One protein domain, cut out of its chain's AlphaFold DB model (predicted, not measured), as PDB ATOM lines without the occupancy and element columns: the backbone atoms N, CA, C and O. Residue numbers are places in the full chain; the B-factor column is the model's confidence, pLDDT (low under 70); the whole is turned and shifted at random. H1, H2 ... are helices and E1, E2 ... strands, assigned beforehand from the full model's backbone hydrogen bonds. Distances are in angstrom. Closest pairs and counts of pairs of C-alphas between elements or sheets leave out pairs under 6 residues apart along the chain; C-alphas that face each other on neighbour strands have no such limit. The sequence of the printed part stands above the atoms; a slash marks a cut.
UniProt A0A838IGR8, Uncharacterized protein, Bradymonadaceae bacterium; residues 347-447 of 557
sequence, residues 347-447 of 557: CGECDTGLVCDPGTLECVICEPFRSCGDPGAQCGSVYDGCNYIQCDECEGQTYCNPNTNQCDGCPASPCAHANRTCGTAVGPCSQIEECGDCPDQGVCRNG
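What this domain is: This is residues 347 to 447 of the 557 residues of an uncharacterized protein of Bradymonadaceae bacterium (UniProt A0A838IGR8). With little regular structure, the printed part is an extended string of four small hairpins, E1-E2, E3-E4, E5-E6 and E7-E8, with H1 packed on the last and E9 at the far end. The printed part has 101 residues, of which only 35 are in named elements, and these are mostly strand, 31 in strands and 4 in the helix; the order along the chain is E1 to E6, H1, E7 to E9, and the four sheets of two strands are antiparallel. The radius of gyration of the C-alphas is 19.9 A, the spans 62 by 36 by 16 A.

How they stand to each other: E1, residues 354 to 356, and E2, residues 363 to 365, form a hairpin, N 355 and O 364 within hydrogen-bond range at 2.9 A. Likewise E3, residues 380 to 383, pairs with E4, residues 388 to 391: N 382 and O 389, 2.9 A. E5, residues 398 to 401, pairs with E6, residues 406 to 409: N 399 and O 408, 2.9 A. E7, residues 424 to 426, pairs with E8, residues 432 to 434: N 425 and O 433, 2.8 A. H1, residues 414 to 417, is too short for any O i to N i+4 pair; its closest C-alpha to E7 is Cys 415, 5.6 A from Ala 425. E9, residues 443 to 445, pairs with no named strand.

Where its parts are: E1 begins at C-alpha 354 (-28.331, -21.845, 1.591); E3 is 9.9 A long; E9 ends at C-alpha 445 (-4.545, -34.519, 38.977).

The domain as a whole: The farthest C-alphas, Thr 352 and Asp 440, are 62.6 A apart. The printed part has no cut; E2 to E3 is a long link. Residues 368 to 369 and 385 have pLDDT under 70.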
ATOM      1  N   CYS A 347     -14.675 -27.817   1.107       89.00
ATOM      2  CA  CYS A 347     -15.513 -28.317   0.016       89.00
ATOM      3  C   CYS A 347     -16.434 -27.271  -0.622       89.00
ATOM      4  O   CYS A 347     -17.268 -27.613  -1.458       89.00
ATOM      5  N   GLY A 348     -16.230 -25.997  -0.285       85.75
ATOM      6  CA  GLY A 348     -16.938 -24.850  -0.848       85.75
ATOM      7  C   GLY A 348     -17.861 -24.162   0.156       85.75
ATOM      8  O   GLY A 348     -18.266 -24.736   1.167       85.75
ATOM      9  N   GLU A 349     -18.193 -22.911  -0.143       85.75
ATOM     10  CA  GLU A 349     -19.214 -22.140   0.567       85.75
ATOM     11  C   GLU A 349     -20.550 -22.251  -0.180       85.75
ATOM     12  O   GLU A 349     -20.577 -22.359  -1.408       85.75
ATOM     13  N   CYS A 350     -21.665 -22.218   0.550       85.88
ATOM     14  CA  CYS A 350     -22.994 -22.286  -0.050       85.88
ATOM     15  C   CYS A 350     -23.459 -20.929  -0.602       85.88
ATOM     16  O   CYS A 350     -23.207 -19.882  -0.007       85.88
ATOM     17  N   ASP A 351     -24.197 -20.957  -1.719       85.75
ATOM     18  CA  ASP A 351     -24.816 -19.765  -2.316       85.75
ATOM     19  C   ASP A 351     -25.748 -19.030  -1.331       85.75
ATOM     20  O   ASP A 351     -26.412 -19.636  -0.488       85.75
ATOM     21  N   THR A 352     -25.846 -17.705  -1.474       76.25
ATOM     22  CA  THR A 352     -26.577 -16.807  -0.562       76.25
ATOM     23  C   THR A 352     -28.005 -17.276  -0.241       76.25
ATOM     24  O   THR A 352     -28.910 -17.162  -1.069       76.25
ATOM     25  N   GLY A 353     -28.224 -17.708   1.006       71.06
ATOM     26  CA  GLY A 353     -29.516 -18.197   1.514       71.06
ATOM     27  C   GLY A 353     -29.599 -19.719   1.682       71.06
ATOM     28  O   GLY A 353     -30.591 -20.213   2.219       71.06
ATOM     29  N   LEU A 354     -28.562 -20.443   1.264       80.50
ATOM     30  CA  LEU A 354     -28.331 -21.845   1.591       80.50
ATOM     31  C   LEU A 354     -27.331 -21.967   2.752       80.50
ATOM     32  O   LEU A 354     -26.541 -21.056   3.010       80.50
ATOM     33  N   VAL A 355     -27.362 -23.103   3.440       80.88
ATOM     34  CA  VAL A 355     -26.460 -23.460   4.547       80.88
ATOM     35  C   VAL A 355     -25.917 -24.867   4.326       80.88
ATOM     36  O   VAL A 355     -26.590 -25.690   3.707       80.88
ATOM     37  N   CYS A 356     -24.702 -25.147   4.797       84.56
ATOM     38  CA  CYS A 356     -24.128 -26.485   4.680       84.56
ATOM     39  C   CYS A 356     -24.660 -27.372   5.807       84.56
ATOM     40  O   CYS A 356     -24.376 -27.109   6.977       84.56
ATOM     41  N   ASP A 357     -25.440 -28.398   5.471       79.50
ATOM     42  CA  ASP A 357     -25.974 -29.325   6.467       79.50
ATOM     43  C   ASP A 357     -24.851 -30.236   7.011       79.50
ATOM     44  O   ASP A 357     -24.200 -30.933   6.228       79.50
ATOM     45  N   PRO A 358     -24.601 -30.278   8.334       74.12
ATOM     46  CA  PRO A 358     -23.492 -31.045   8.908       74.12
ATOM     47  C   PRO A 358     -23.731 -32.568   8.942       74.12
ATOM     48  O   PRO A 358     -22.836 -33.312   9.339       74.12
ATOM     49  N   GLY A 359     -24.926 -33.043   8.574       78.25
ATOM     50  CA  GLY A 359     -25.286 -34.459   8.488       78.25
ATOM     51  C   GLY A 359     -25.324 -35.014   7.059       78.25
ATOM     52  O   GLY A 359     -25.063 -36.205   6.880       78.25
ATOM     53  N   THR A 360     -25.633 -34.191   6.050       82.12
ATOM     54  CA  THR A 360     -25.643 -34.596   4.626       82.12
ATOM     55  C   THR A 360     -24.501 -34.018   3.795       82.12
ATOM     56  O   THR A 360     -24.217 -34.562   2.731       82.12
ATOM     57  N   LEU A 361     -23.833 -32.959   4.268       86.06
ATOM     58  CA  LEU A 361     -22.757 -32.242   3.567       86.06
ATOM     59  C   LEU A 361     -23.204 -31.635   2.219       86.06
ATOM     60  O   LEU A 361     -22.410 -31.454   1.285       86.06
ATOM     61  N   GLU A 362     -24.494 -31.298   2.132       86.81
ATOM     62  CA  GLU A 362     -25.121 -30.599   1.010       86.81
ATOM     63  C   GLU A 362     -25.589 -29.187   1.399       86.81
ATOM     64  O   GLU A 362     -25.987 -28.930   2.539       86.81
ATOM     65  N   CYS A 363     -25.577 -28.266   0.430       86.06
ATOM     66  CA  CYS A 363     -26.144 -26.928   0.596       86.06
ATOM     67  C   CYS A 363     -27.679 -26.977   0.583       86.06
ATOM     68  O   CYS A 363     -28.306 -26.970  -0.480       86.06
ATOM     69  N   VAL A 364     -28.289 -26.997   1.766       81.00
ATOM     70  CA  VAL A 364     -29.746 -27.031   1.946       81.00
ATOM     71  C   VAL A 364     -30.336 -25.627   2.078       81.00
ATOM     72  O   VAL A 364     -29.656 -24.669   2.454       81.00
ATOM     73  N   ILE A 365     -31.630 -25.489   1.779       76.19
ATOM     74  CA  ILE A 365     -32.373 -24.262   2.093       76.19
ATOM     75  C   ILE A 365     -32.532 -24.184   3.611       76.19
ATOM     76  O   ILE A 365     -33.025 -25.123   4.229       76.19
ATOM     77  N   CYS A 366     -32.167 -23.043   4.192       70.31
ATOM     78  CA  CYS A 366     -32.401 -22.765   5.601       70.31
ATOM     79  C   CYS A 366     -33.915 -22.716   5.913       70.31
ATOM     80  O   CYS A 366     -34.582 -21.721   5.614       70.31
ATOM     81  N   GLU A 367     -34.459 -23.771   6.531       70.81
ATOM     82  CA  GLU A 367     -35.775 -23.766   7.188       70.81
ATOM     83  C   GLU A 367     -35.582 -23.699   8.717       70.81
ATOM     84  O   GLU A 367     -35.607 -24.733   9.383       70.81
ATOM     85  N   PRO A 368     -35.373 -22.499   9.297       67.62
ATOM     86  CA  PRO A 368     -35.026 -22.367  10.708       67.62
ATOM     87  C   PRO A 368     -36.183 -22.807  11.612       67.62
ATOM     88  O   PRO A 368     -37.358 -22.501  11.348       67.62
ATOM     89  N   PHE A 369     -35.849 -23.485  12.712       69.56
ATOM     90  CA  PHE A 369     -36.811 -23.823  13.759       69.56
ATOM     91  C   PHE A 369     -37.463 -22.543  14.307       69.56
ATOM     92  O   PHE A 369     -36.848 -21.481  14.409       69.56
ATOM     93  N   ARG A 370     -38.750 -22.620  14.655       74.44
ATOM     94  CA  ARG A 370     -39.531 -21.460  15.120       74.44
ATOM     95  C   ARG A 370     -39.566 -21.367  16.641       74.44
ATOM     96  O   ARG A 370     -39.948 -20.329  17.178       74.44
ATOM     97  N   SER A 371     -39.206 -22.450  17.323       79.81
ATOM     98  CA  SER A 371     -39.126 -22.559  18.773       79.81
ATOM     99  C   SER A 371     -38.214 -23.715  19.188       79.81
ATOM    100  O   SER A 371     -38.029 -24.675  18.444       79.81
ATOM    101  N   CYS A 372     -37.735 -23.686  20.430       81.69
ATOM    102  CA  CYS A 372     -37.007 -24.798  21.049       81.69
ATOM    103  C   CYS A 372     -37.819 -26.104  21.127       81.69
ATOM    104  O   CYS A 372     -37.248 -27.192  21.147       81.69
ATOM    105  N   GLY A 373     -39.153 -26.006  21.098       80.19
ATOM    106  CA  GLY A 373     -40.041 -27.166  21.058       80.19
ATOM    107  C   GLY A 373     -39.972 -27.964  19.753       80.19
ATOM    108  O   GLY A 373     -40.299 -29.147  19.778       80.19
ATOM    109  N   ASP A 374     -39.514 -27.366  18.646       75.69
ATOM    110  CA  ASP A 374     -39.413 -28.043  17.345       75.69
ATOM    111  C   ASP A 374     -38.330 -29.154  17.348       75.69
ATOM    112  O   ASP A 374     -38.656 -30.288  16.989       75.69
ATOM    113  N   PRO A 375     -37.090 -28.919  17.840       73.81
ATOM    114  CA  PRO A 375     -36.114 -29.977  18.128       73.81
ATOM    115  C   PRO A 375     -36.358 -30.715  19.462       73.81
ATOM    116  O   PRO A 375     -35.569 -31.581  19.835       73.81
ATOM    117  N   GLY A 376     -37.419 -30.385  20.211       84.06
ATOM    118  CA  GLY A 376     -37.723 -30.993  21.515       84.06
ATOM    119  C   GLY A 376     -36.803 -30.559  22.667       84.06
ATOM    120  O   GLY A 376     -36.752 -31.236  23.696       84.06
ATOM    121  N   ALA A 377     -36.087 -29.446  22.501       87.75
ATOM    122  CA  ALA A 377     -35.214 -28.864  23.509       87.75
ATOM    123  C   ALA A 377     -35.996 -28.028  24.534       87.75
ATOM    124  O   ALA A 377     -37.004 -27.390  24.226       87.75
ATOM    125  N   GLN A 378     -35.491 -28.011  25.763       90.38
ATOM    126  CA  GLN A 378     -36.012 -27.215  26.874       90.38
ATOM    127  C   GLN A 378     -35.096 -26.034  27.210       90.38
ATOM    128  O   GLN A 378     -35.573 -25.059  27.779       90.38
ATOM    129  N   CYS A 379     -33.802 -26.125  26.883       90.56
ATOM    130  CA  CYS A 379     -32.781 -25.194  27.353       90.56
ATOM    131  C   CYS A 379     -31.529 -25.177  26.466       90.56
ATOM    132  O   CYS A 379     -31.316 -26.083  25.658       90.56
ATOM    133  N   GLY A 380     -30.680 -24.163  26.659       87.56
ATOM    134  CA  GLY A 380     -29.361 -24.076  26.027       87.56
ATOM    135  C   GLY A 380     -29.386 -23.617  24.567       87.56
ATOM    136  O   GLY A 380     -30.398 -23.152  24.050       87.56
ATOM    137  N   SER A 381     -28.237 -23.712  23.897       86.12
ATOM    138  CA  SER A 381     -28.053 -23.222  22.527       86.12
ATOM    139  C   SER A 381     -28.244 -24.336  21.496       86.12
ATOM    140  O   SER A 381     -27.348 -25.159  21.299       86.12
ATOM    141  N   VAL A 382     -29.379 -24.344  20.799       82.56
ATOM    142  CA  VAL A 382     -29.682 -25.341  19.763       82.56
ATOM    143  C   VAL A 382     -29.382 -24.766  18.386       82.56
ATOM    144  O   VAL A 382     -29.879 -23.695  18.043       82.56
ATOM    145  N   TYR A 383     -28.587 -25.474  17.585       80.44
ATOM    146  CA  TYR A 383     -28.359 -25.105  16.190       80.44
ATOM    147  C   TYR A 383     -29.542 -25.557  15.322       80.44
ATOM    148  O   TYR A 383     -29.903 -26.734  15.347       80.44
ATOM    149  N   ASP A 384     -30.146 -24.640  14.563       73.88
ATOM    150  CA  ASP A 384     -31.292 -24.915  13.678       73.88
ATOM    151  C   ASP A 384     -30.898 -25.243  12.224       73.88
ATOM    152  O   ASP A 384     -31.743 -25.257  11.333       73.88
ATOM    153  N   GLY A 385     -29.604 -25.488  11.988       67.69
ATOM    154  CA  GLY A 385     -28.998 -25.609  10.661       67.69
ATOM    155  C   GLY A 385     -28.435 -24.290  10.120       67.69
ATOM    156  O   GLY A 385     -27.640 -24.318   9.188       67.69
ATOM    157  N   CYS A 386     -28.794 -23.142  10.709       71.25
ATOM    158  CA  CYS A 386     -28.379 -21.822  10.228       71.25
ATOM    159  C   CYS A 386     -27.889 -20.895  11.354       71.25
ATOM    160  O   CYS A 386     -26.893 -20.189  11.201       71.25
ATOM    161  N   ASN A 387     -28.588 -20.891  12.488       71.75
ATOM    162  CA  ASN A 387     -28.387 -20.034  13.650       71.75
ATOM    163  C   ASN A 387     -28.409 -20.870  14.937       71.75
ATOM    164  O   ASN A 387     -28.962 -21.967  14.985       71.75
ATOM    165  N   TYR A 388     -27.876 -20.304  16.020       80.12
ATOM    166  CA  TYR A 388     -28.123 -20.818  17.365       80.12
ATOM    167  C   TYR A 388     -29.358 -20.153  17.969       80.12
ATOM    168  O   TYR A 388     -29.325 -18.976  18.334       80.12
ATOM    169  N   ILE A 389     -30.431 -20.924  18.123       83.31
ATOM    170  CA  ILE A 389     -31.571 -20.551  18.955       83.31
ATOM    171  C   ILE A 389     -31.143 -20.710  20.412       83.31
ATOM    172  O   ILE A 389     -30.758 -21.797  20.843       83.31
ATOM    173  N   GLN A 390     -31.200 -19.616  21.168       87.31
ATOM    174  CA  GLN A 390     -31.033 -19.651  22.618       87.31
ATOM    175  C   GLN A 390     -32.377 -20.009  23.249       87.31
ATOM    176  O   GLN A 390     -33.356 -19.278  23.092       87.31
ATOM    177  N   CYS A 391     -32.409 -21.147  23.926       87.31
ATOM    178  CA  CYS A 391     -33.536 -21.624  24.712       87.31
ATOM    179  C   CYS A 391     -33.375 -21.204  26.176       87.31
ATOM    180  O   CYS A 391     -32.259 -20.948  26.630       87.31
ATOM    181  N   ASP A 392     -34.491 -21.135  26.901       85.75
ATOM    182  CA  ASP A 392     -34.541 -20.592  28.260       85.75
ATOM    183  C   ASP A 392     -33.614 -21.332  29.252       85.75
ATOM    184  O   ASP A 392     -33.245 -22.496  29.075       85.75
ATOM    185  N   GLU A 393     -33.228 -20.645  30.329       85.81
ATOM    186  CA  GLU A 393     -32.470 -21.260  31.421       85.81
ATOM    187  C   GLU A 393     -33.359 -22.197  32.258       85.81
ATOM    188  O   GLU A 393     -34.548 -21.955  32.466       85.81
ATOM    189  N   CYS A 394     -32.773 -23.281  32.770       89.69
ATOM    190  CA  CYS A 394     -33.497 -24.270  33.563       89.69
ATOM    191  C   CYS A 394     -33.850 -23.751  34.967       89.69
ATOM    192  O   CYS A 394     -32.972 -23.358  35.736       89.69
ATOM    193  N   GLU A 395     -35.133 -23.795  35.338       86.44
ATOM    194  CA  GLU A 395     -35.592 -23.293  36.637       86.44
ATOM    195  C   GLU A 395     -35.281 -24.241  37.820       86.44
ATOM    196  O   GLU A 395     -35.444 -25.465  37.768       86.44
ATOM    197  N   GLY A 396     -34.930 -23.649  38.967       83.81
ATOM    198  CA  GLY A 396     -34.886 -24.334  40.262       83.81
ATOM    199  C   GLY A 396     -33.609 -25.142  40.519       83.81
ATOM    200  O   GLY A 396     -32.504 -24.624  40.422       83.81
ATOM    201  N   GLN A 397     -33.761 -26.400  40.947       83.12
ATOM    202  CA  GLN A 397     -32.651 -27.341  41.186       83.12
ATOM    203  C   GLN A 397     -32.497 -28.289  39.985       83.12
ATOM    204  O   GLN A 397     -32.531 -29.517  40.116       83.12
ATOM    205  N   THR A 398     -32.364 -27.692  38.803       90.00
ATOM    206  CA  THR A 398     -32.089 -28.378  37.538       90.00
ATOM    207  C   THR A 398     -30.943 -27.674  36.808       90.00
ATOM    208  O   THR A 398     -30.607 -26.536  37.128       90.00
ATOM    209  N   TYR A 399     -30.313 -28.356  35.855       89.38
ATOM    210  CA  TYR A 399     -29.292 -27.791  34.973       89.38
ATOM    211  C   TYR A 399     -29.588 -28.189  33.527       89.38
ATOM    212  O   TYR A 399     -30.196 -29.230  33.278       89.38
ATOM    213  N   CYS A 400     -29.133 -27.383  32.569       91.19
ATOM    214  CA  CYS A 400     -29.231 -27.771  31.170       91.19
ATOM    215  C   CYS A 400     -28.159 -28.813  30.843       91.19
ATOM    216  O   CYS A 400     -26.964 -28.520  30.924       91.19
ATOM    217  N   ASN A 401     -28.570 -30.024  30.473       88.75
ATOM    218  CA  ASN A 401     -27.647 -31.063  30.033       88.75
ATOM    219  C   ASN A 401     -27.276 -30.828  28.554       88.75
ATOM    220  O   ASN A 401     -28.132 -31.005  27.684       88.75
ATOM    221  N   PRO A 402     -26.012 -30.485  28.226       84.62
ATOM    222  CA  PRO A 402     -25.613 -30.103  26.866       84.62
ATOM    223  C   PRO A 402     -25.636 -31.266  25.858       84.62
ATOM    224  O   PRO A 402     -25.461 -31.044  24.665       84.62
ATOM    225  N   ASN A 403     -25.841 -32.506  26.316       86.31
ATOM    226  CA  ASN A 403     -25.949 -33.687  25.453       86.31
ATOM    227  C   ASN A 403     -27.397 -33.969  25.014       86.31
ATOM    228  O   ASN A 403     -27.616 -34.744  24.086       86.31
ATOM    229  N   THR A 404     -28.387 -33.397  25.708       88.88
ATOM    230  CA  THR A 404     -29.822 -33.651  25.483       88.88
ATOM    231  C   THR A 404     -30.641 -32.376  25.293       88.88
ATOM    232  O   THR A 404     -31.776 -32.460  24.829       88.88
ATOM    233  N   ASN A 405     -30.091 -31.208  25.651       89.94
ATOM    234  CA  ASN A 405     -30.779 -29.915  25.724       89.94
ATOM    235  C   ASN A 405     -32.064 -29.973  26.575       89.94
ATOM    236  O   ASN A 405     -33.063 -29.317  26.276       89.94
ATOM    237  N   GLN A 406     -32.037 -30.788  27.636       92.06
ATOM    238  CA  GLN A 406     -33.120 -30.960  28.608       92.06
ATOM    239  C   GLN A 406     -32.678 -30.528  30.010       92.06
ATOM    240  O   GLN A 406     -31.492 -30.581  30.349       92.06
ATOM    241  N   CYS A 407     -33.646 -30.105  30.824       92.12
ATOM    242  CA  CYS A 407     -33.423 -29.672  32.199       92.12
ATOM    243  C   CYS A 407     -33.395 -30.873  33.149       92.12
ATOM    244  O   CYS A 407     -34.414 -31.267  33.722       92.12
ATOM    245  N   ASP A 408     -32.211 -31.457  33.316       91.56
ATOM    246  CA  ASP A 408     -31.979 -32.572  34.230       91.56
ATOM    247  C   ASP A 408     -31.906 -32.089  35.686       91.56
ATOM    248  O   ASP A 408     -31.398 -31.010  35.993       91.56
ATOM    249  N   GLY A 409     -32.379 -32.917  36.621       89.94
ATOM    250  CA  GLY A 409     -32.222 -32.655  38.054       89.94
ATOM    251  C   GLY A 409     -30.749 -32.633  38.468       89.94
ATOM    252  O   GLY A 409     -29.962 -33.464  38.009       89.94
ATOM    253  N   CYS A 410     -30.374 -31.709  39.360       88.94
ATOM    254  CA  CYS A 410     -28.999 -31.620  39.858       88.94
ATOM    255  C   CYS A 410     -28.514 -32.973  40.426       88.94
ATOM    256  O   CYS A 410     -29.223 -33.574  41.243       88.94
ATOM    257  N   PRO A 411     -27.312 -33.455  40.058       86.38
ATOM    258  CA  PRO A 411     -26.763 -34.679  40.628       86.38
ATOM    259  C   PRO A 411     -26.539 -34.515  42.136       86.38
ATOM    260  O   PRO A 411     -26.066 -33.479  42.587       86.38
ATOM    261  N   ALA A 412     -26.836 -35.554  42.921       85.56
ATOM    262  CA  ALA A 412     -26.716 -35.511  44.385       85.56
ATOM    263  C   ALA A 412     -25.261 -35.521  44.912       85.56
ATOM    264  O   ALA A 412     -25.050 -35.369  46.111       85.56
ATOM    265  N   SER A 413     -24.283 -35.736  44.028       89.31
ATOM    266  CA  SER A 413     -22.845 -35.663  44.299       89.31
ATOM    267  C   SER A 413     -22.130 -35.176  43.028       89.31
ATOM    268  O   SER A 413     -22.073 -35.921  42.037       89.31
ATOM    269  N   PRO A 414     -21.605 -33.937  43.014       89.44
ATOM    270  CA  PRO A 414     -20.654 -33.464  42.012       89.44
ATOM    271  C   PRO A 414     -19.494 -34.431  41.744       89.44
ATOM    272  O   PRO A 414     -19.132 -34.633  40.587       89.44
ATOM    273  N   CYS A 415     -18.947 -35.071  42.780       90.44
ATOM    274  CA  CYS A 415     -17.842 -36.020  42.662       90.44
ATOM    275  C   CYS A 415     -18.228 -37.264  41.859       90.44
ATOM    276  O   CYS A 415     -17.521 -37.636  40.923       90.44
ATOM    277  N   ALA A 416     -19.379 -37.873  42.163       88.69
ATOM    278  CA  ALA A 416     -19.876 -39.030  41.422       88.69
ATOM    279  C   ALA A 416     -20.237 -38.677  39.968       88.69
ATOM    280  O   ALA A 416     -19.945 -39.450  39.059       88.69
ATOM    281  N   HIS A 417     -20.828 -37.499  39.734       88.06
ATOM    282  CA  HIS A 417     -21.198 -37.034  38.393       88.06
ATOM    283  C   HIS A 417     -19.973 -36.711  37.521       88.06
ATOM    284  O   HIS A 417     -19.919 -37.116  36.363       88.06
ATOM    285  N   ALA A 418     -18.956 -36.053  38.085       86.50
ATOM    286  CA  ALA A 418     -17.686 -35.775  37.413       86.50
ATOM    287  C   ALA A 418     -16.707 -36.972  37.416       86.50
ATOM    288  O   ALA A 418     -15.575 -36.834  36.950       86.50
ATOM    289  N   ASN A 419     -17.117 -38.128  37.956       88.88
ATOM    290  CA  ASN A 419     -16.310 -39.342  38.127       88.88
ATOM    291  C   ASN A 419     -14.942 -39.084  38.803       88.88
ATOM    292  O   ASN A 419     -13.908 -39.631  38.406       88.88
ATOM    293  N   ARG A 420     -14.937 -38.200  39.811       91.38
ATOM    294  CA  ARG A 420     -13.755 -37.789  40.579       91.38
ATOM    295  C   ARG A 420     -13.586 -38.621  41.844       91.38
ATOM    296  O   ARG A 420     -14.550 -38.934  42.534       91.38
ATOM    297  N   THR A 421     -12.330 -38.922  42.167       90.81
ATOM    298  CA  THR A 421     -11.921 -39.684  43.360       90.81
ATOM    299  C   THR A 421     -10.982 -38.898  44.276       90.81
ATOM    300  O   THR A 421     -10.386 -39.499  45.166       90.81
ATOM    301  N   CYS A 422     -10.752 -37.609  44.001       91.44
ATOM    302  CA  CYS A 422      -9.984 -36.714  44.862       91.44
ATOM    303  C   CYS A 422     -10.235 -35.231  44.544       91.44
ATOM    304  O   CYS A 422     -10.615 -34.893  43.416       91.44
ATOM    305  N   GLY A 423      -9.961 -34.366  45.525       89.19
ATOM    306  CA  GLY A 423     -10.027 -32.904  45.431       89.19
ATOM    307  C   GLY A 423     -11.432 -32.344  45.195       89.19
ATOM    308  O   GLY A 423     -12.406 -33.083  45.065       89.19
ATOM    309  N   THR A 424     -11.544 -31.022  45.103       91.31
ATOM    310  CA  THR A 424     -12.835 -30.337  44.972       91.31
ATOM    311  C   THR A 424     -13.489 -30.567  43.604       91.31
ATOM    312  O   THR A 424     -12.872 -30.325  42.564       91.31
ATOM    313  N   ALA A 425     -14.758 -30.972  43.568       89.94
ATOM    314  CA  ALA A 425     -15.611 -30.941  42.381       89.94
ATOM    315  C   ALA A 425     -16.651 -29.818  42.487       89.94
ATOM    316  O   ALA A 425     -17.270 -29.628  43.534       89.94
ATOM    317  N   VAL A 426     -16.881 -29.114  41.375       89.69
ATOM    318  CA  VAL A 426     -18.007 -28.184  41.216       89.69
ATOM    319  C   VAL A 426     -19.011 -28.833  40.267       89.69
ATOM    320  O   VAL A 426     -18.677 -29.146  39.126       89.69
ATOM    321  N   GLY A 427     -20.223 -29.091  40.755       85.88
ATOM    322  CA  GLY A 427     -21.312 -29.666  39.967       85.88
ATOM    323  C   GLY A 427     -21.998 -28.622  39.083       85.88
ATOM    324  O   GLY A 427     -21.861 -27.424  39.333       85.88
ATOM    325  N   PRO A 428     -22.809 -29.047  38.096       84.50
ATOM    326  CA  PRO A 428     -23.436 -28.137  37.131       84.50
ATOM    327  C   PRO A 428     -24.441 -27.150  37.755       84.50
ATOM    328  O   PRO A 428     -24.801 -26.165  37.125       84.50
ATOM    329  N   CYS A 429     -24.855 -27.379  39.005       87.62
ATOM    330  CA  CYS A 429     -25.703 -26.482  39.795       87.62
ATOM    331  C   CYS A 429     -24.911 -25.660  40.835       87.62
ATOM    332  O   CYS A 429     -25.424 -25.377  41.918       87.62
ATOM    333  N   SER A 430     -23.632 -25.358  40.568       85.25
ATOM    334  CA  SER A 430     -22.708 -24.633  41.468       85.25
ATOM    335  C   SER A 430     -22.528 -25.255  42.864       85.25
ATOM    336  O   SER A 430     -22.103 -24.592  43.810       85.25
ATOM    337  N   GLN A 431     -22.838 -26.546  43.004       88.12
ATOM    338  CA  GLN A 431     -22.612 -27.320  44.224       88.12
ATOM    339  C   GLN A 431     -21.122 -27.653  44.346       88.12
ATOM    340  O   GLN A 431     -20.542 -28.156  43.387       88.12
ATOM    341  N   ILE A 432     -20.520 -27.419  45.511       87.88
ATOM    342  CA  ILE A 432     -19.106 -27.717  45.775       87.88
ATOM    343  C   ILE A 432     -19.025 -28.934  46.705       87.88
ATOM    344  O   ILE A 432     -19.626 -28.924  47.779       87.88
ATOM    345  N   GLU A 433     -18.295 -29.971  46.296       91.75
ATOM    346  CA  GLU A 433     -18.082 -31.208  47.060       91.75
ATOM    347  C   GLU A 433     -16.587 -31.560  47.088       91.75
ATOM    348  O   GLU A 433     -15.908 -31.460  46.069       91.75
ATOM    349  N   GLU A 434     -16.068 -31.986  48.242       92.62
ATOM    350  CA  GLU A 434     -14.691 -32.481  48.363       92.62
ATOM    351  C   GLU A 434     -14.644 -33.994  48.134       92.62
ATOM    352  O   GLU A 434     -15.144 -34.769  48.950       92.62
ATOM    353  N   CYS A 435     -14.012 -34.431  47.043       90.25
ATOM    354  CA  CYS A 435     -13.986 -35.837  46.625       90.25
ATOM    355  C   CYS A 435     -12.946 -36.695  47.370       90.25
ATOM    356  O   CYS A 435     -12.680 -37.825  46.960       90.25
ATOM    357  N   GLY A 436     -12.357 -36.164  48.446       88.56
ATOM    358  CA  GLY A 436     -11.361 -36.824  49.293       88.56
ATOM    359  C   GLY A 436      -9.903 -36.568  48.898       88.56
ATOM    360  O   GLY A 436      -9.602 -35.936  47.885       88.56
ATOM    361  N   ASP A 437      -8.993 -37.083  49.720       89.69
ATOM    362  CA  ASP A 437      -7.546 -37.033  49.503       89.69
ATOM    363  C   ASP A 437      -7.027 -38.307  48.825       89.69
ATOM    364  O   ASP A 437      -7.648 -39.373  48.884       89.69
ATOM    365  N   CYS A 438      -5.847 -38.218  48.217       88.06
ATOM    366  CA  CYS A 438      -5.192 -39.375  47.618       88.06
ATOM    367  C   CYS A 438      -4.400 -40.206  48.644       88.06
ATOM    368  O   CYS A 438      -3.711 -39.640  49.497       88.06
ATOM    369  N   PRO A 439      -4.439 -41.550  48.550       85.06
ATOM    370  CA  PRO A 439      -3.600 -42.416  49.370       85.06
ATOM    371  C   PRO A 439      -2.114 -42.256  49.015       85.06
ATOM    372  O   PRO A 439      -1.765 -41.762  47.943       85.06
ATOM    373  N   ASP A 440      -1.246 -42.702  49.926       78.56
ATOM    374  CA  ASP A 440       0.197 -42.889  49.705       78.56
ATOM    375  C   ASP A 440       0.950 -41.653  49.162       78.56
ATOM    376  O   ASP A 440       1.892 -41.774  48.385       78.56
ATOM    377  N   GLN A 441       0.540 -40.451  49.599       72.69
ATOM    378  CA  GLN A 441       1.066 -39.147  49.141       72.69
ATOM    379  C   GLN A 441       0.867 -38.883  47.631       72.69
ATOM    380  O   GLN A 441       1.569 -38.063  47.040       72.69
ATOM    381  N   GLY A 442      -0.099 -39.556  46.997       81.44
ATOM    382  CA  GLY A 442      -0.440 -39.336  45.594       81.44
ATOM    383  C   GLY A 442      -0.905 -37.906  45.303       81.44
ATOM    384  O   GLY A 442      -1.586 -37.271  46.107       81.44
ATOM    385  N   VAL A 443      -0.585 -37.404  44.112       87.50
ATOM    386  CA  VAL A 443      -1.021 -36.083  43.644       87.50
ATOM    387  C   VAL A 443      -2.409 -36.208  43.018       87.50
ATOM    388  O   VAL A 443      -2.627 -37.038  42.131       87.50
ATOM    389  N   CYS A 444      -3.357 -35.367  43.431       88.19
ATOM    390  CA  CYS A 444      -4.656 -35.296  42.767       88.19
ATOM    391  C   CYS A 444      -4.549 -34.491  41.462       88.19
ATOM    392  O   CYS A 444      -4.421 -33.268  41.493       88.19
ATOM    393  N   ARG A 445      -4.626 -35.159  40.303       86.50
ATOM    394  CA  ARG A 445      -4.545 -34.519  38.977       86.50
ATOM    395  C   ARG A 445      -5.851 -34.742  38.218       86.50
ATOM    396  O   ARG A 445      -6.319 -35.867  38.075       86.50
ATOM    397  N   ASN A 446      -6.483 -33.657  37.773       86.31
ATOM    398  CA  ASN A 446      -7.801 -33.649  37.115       86.31
ATOM    399  C   ASN A 446      -8.951 -34.316  37.913       86.31
ATOM    400  O   ASN A 446     -10.030 -34.536  37.362       86.31
ATOM    401  N   GLY A 447      -8.768 -34.559  39.217       86.44
ATOM    402  CA  GLY A 447      -9.728 -35.254  40.083       86.44
ATOM    403  C   GLY A 447      -9.531 -36.770  40.170       86.44
ATOM    404  O   GLY A 447     -10.420 -37.473  40.645       86.44
TER     405      GLY A 447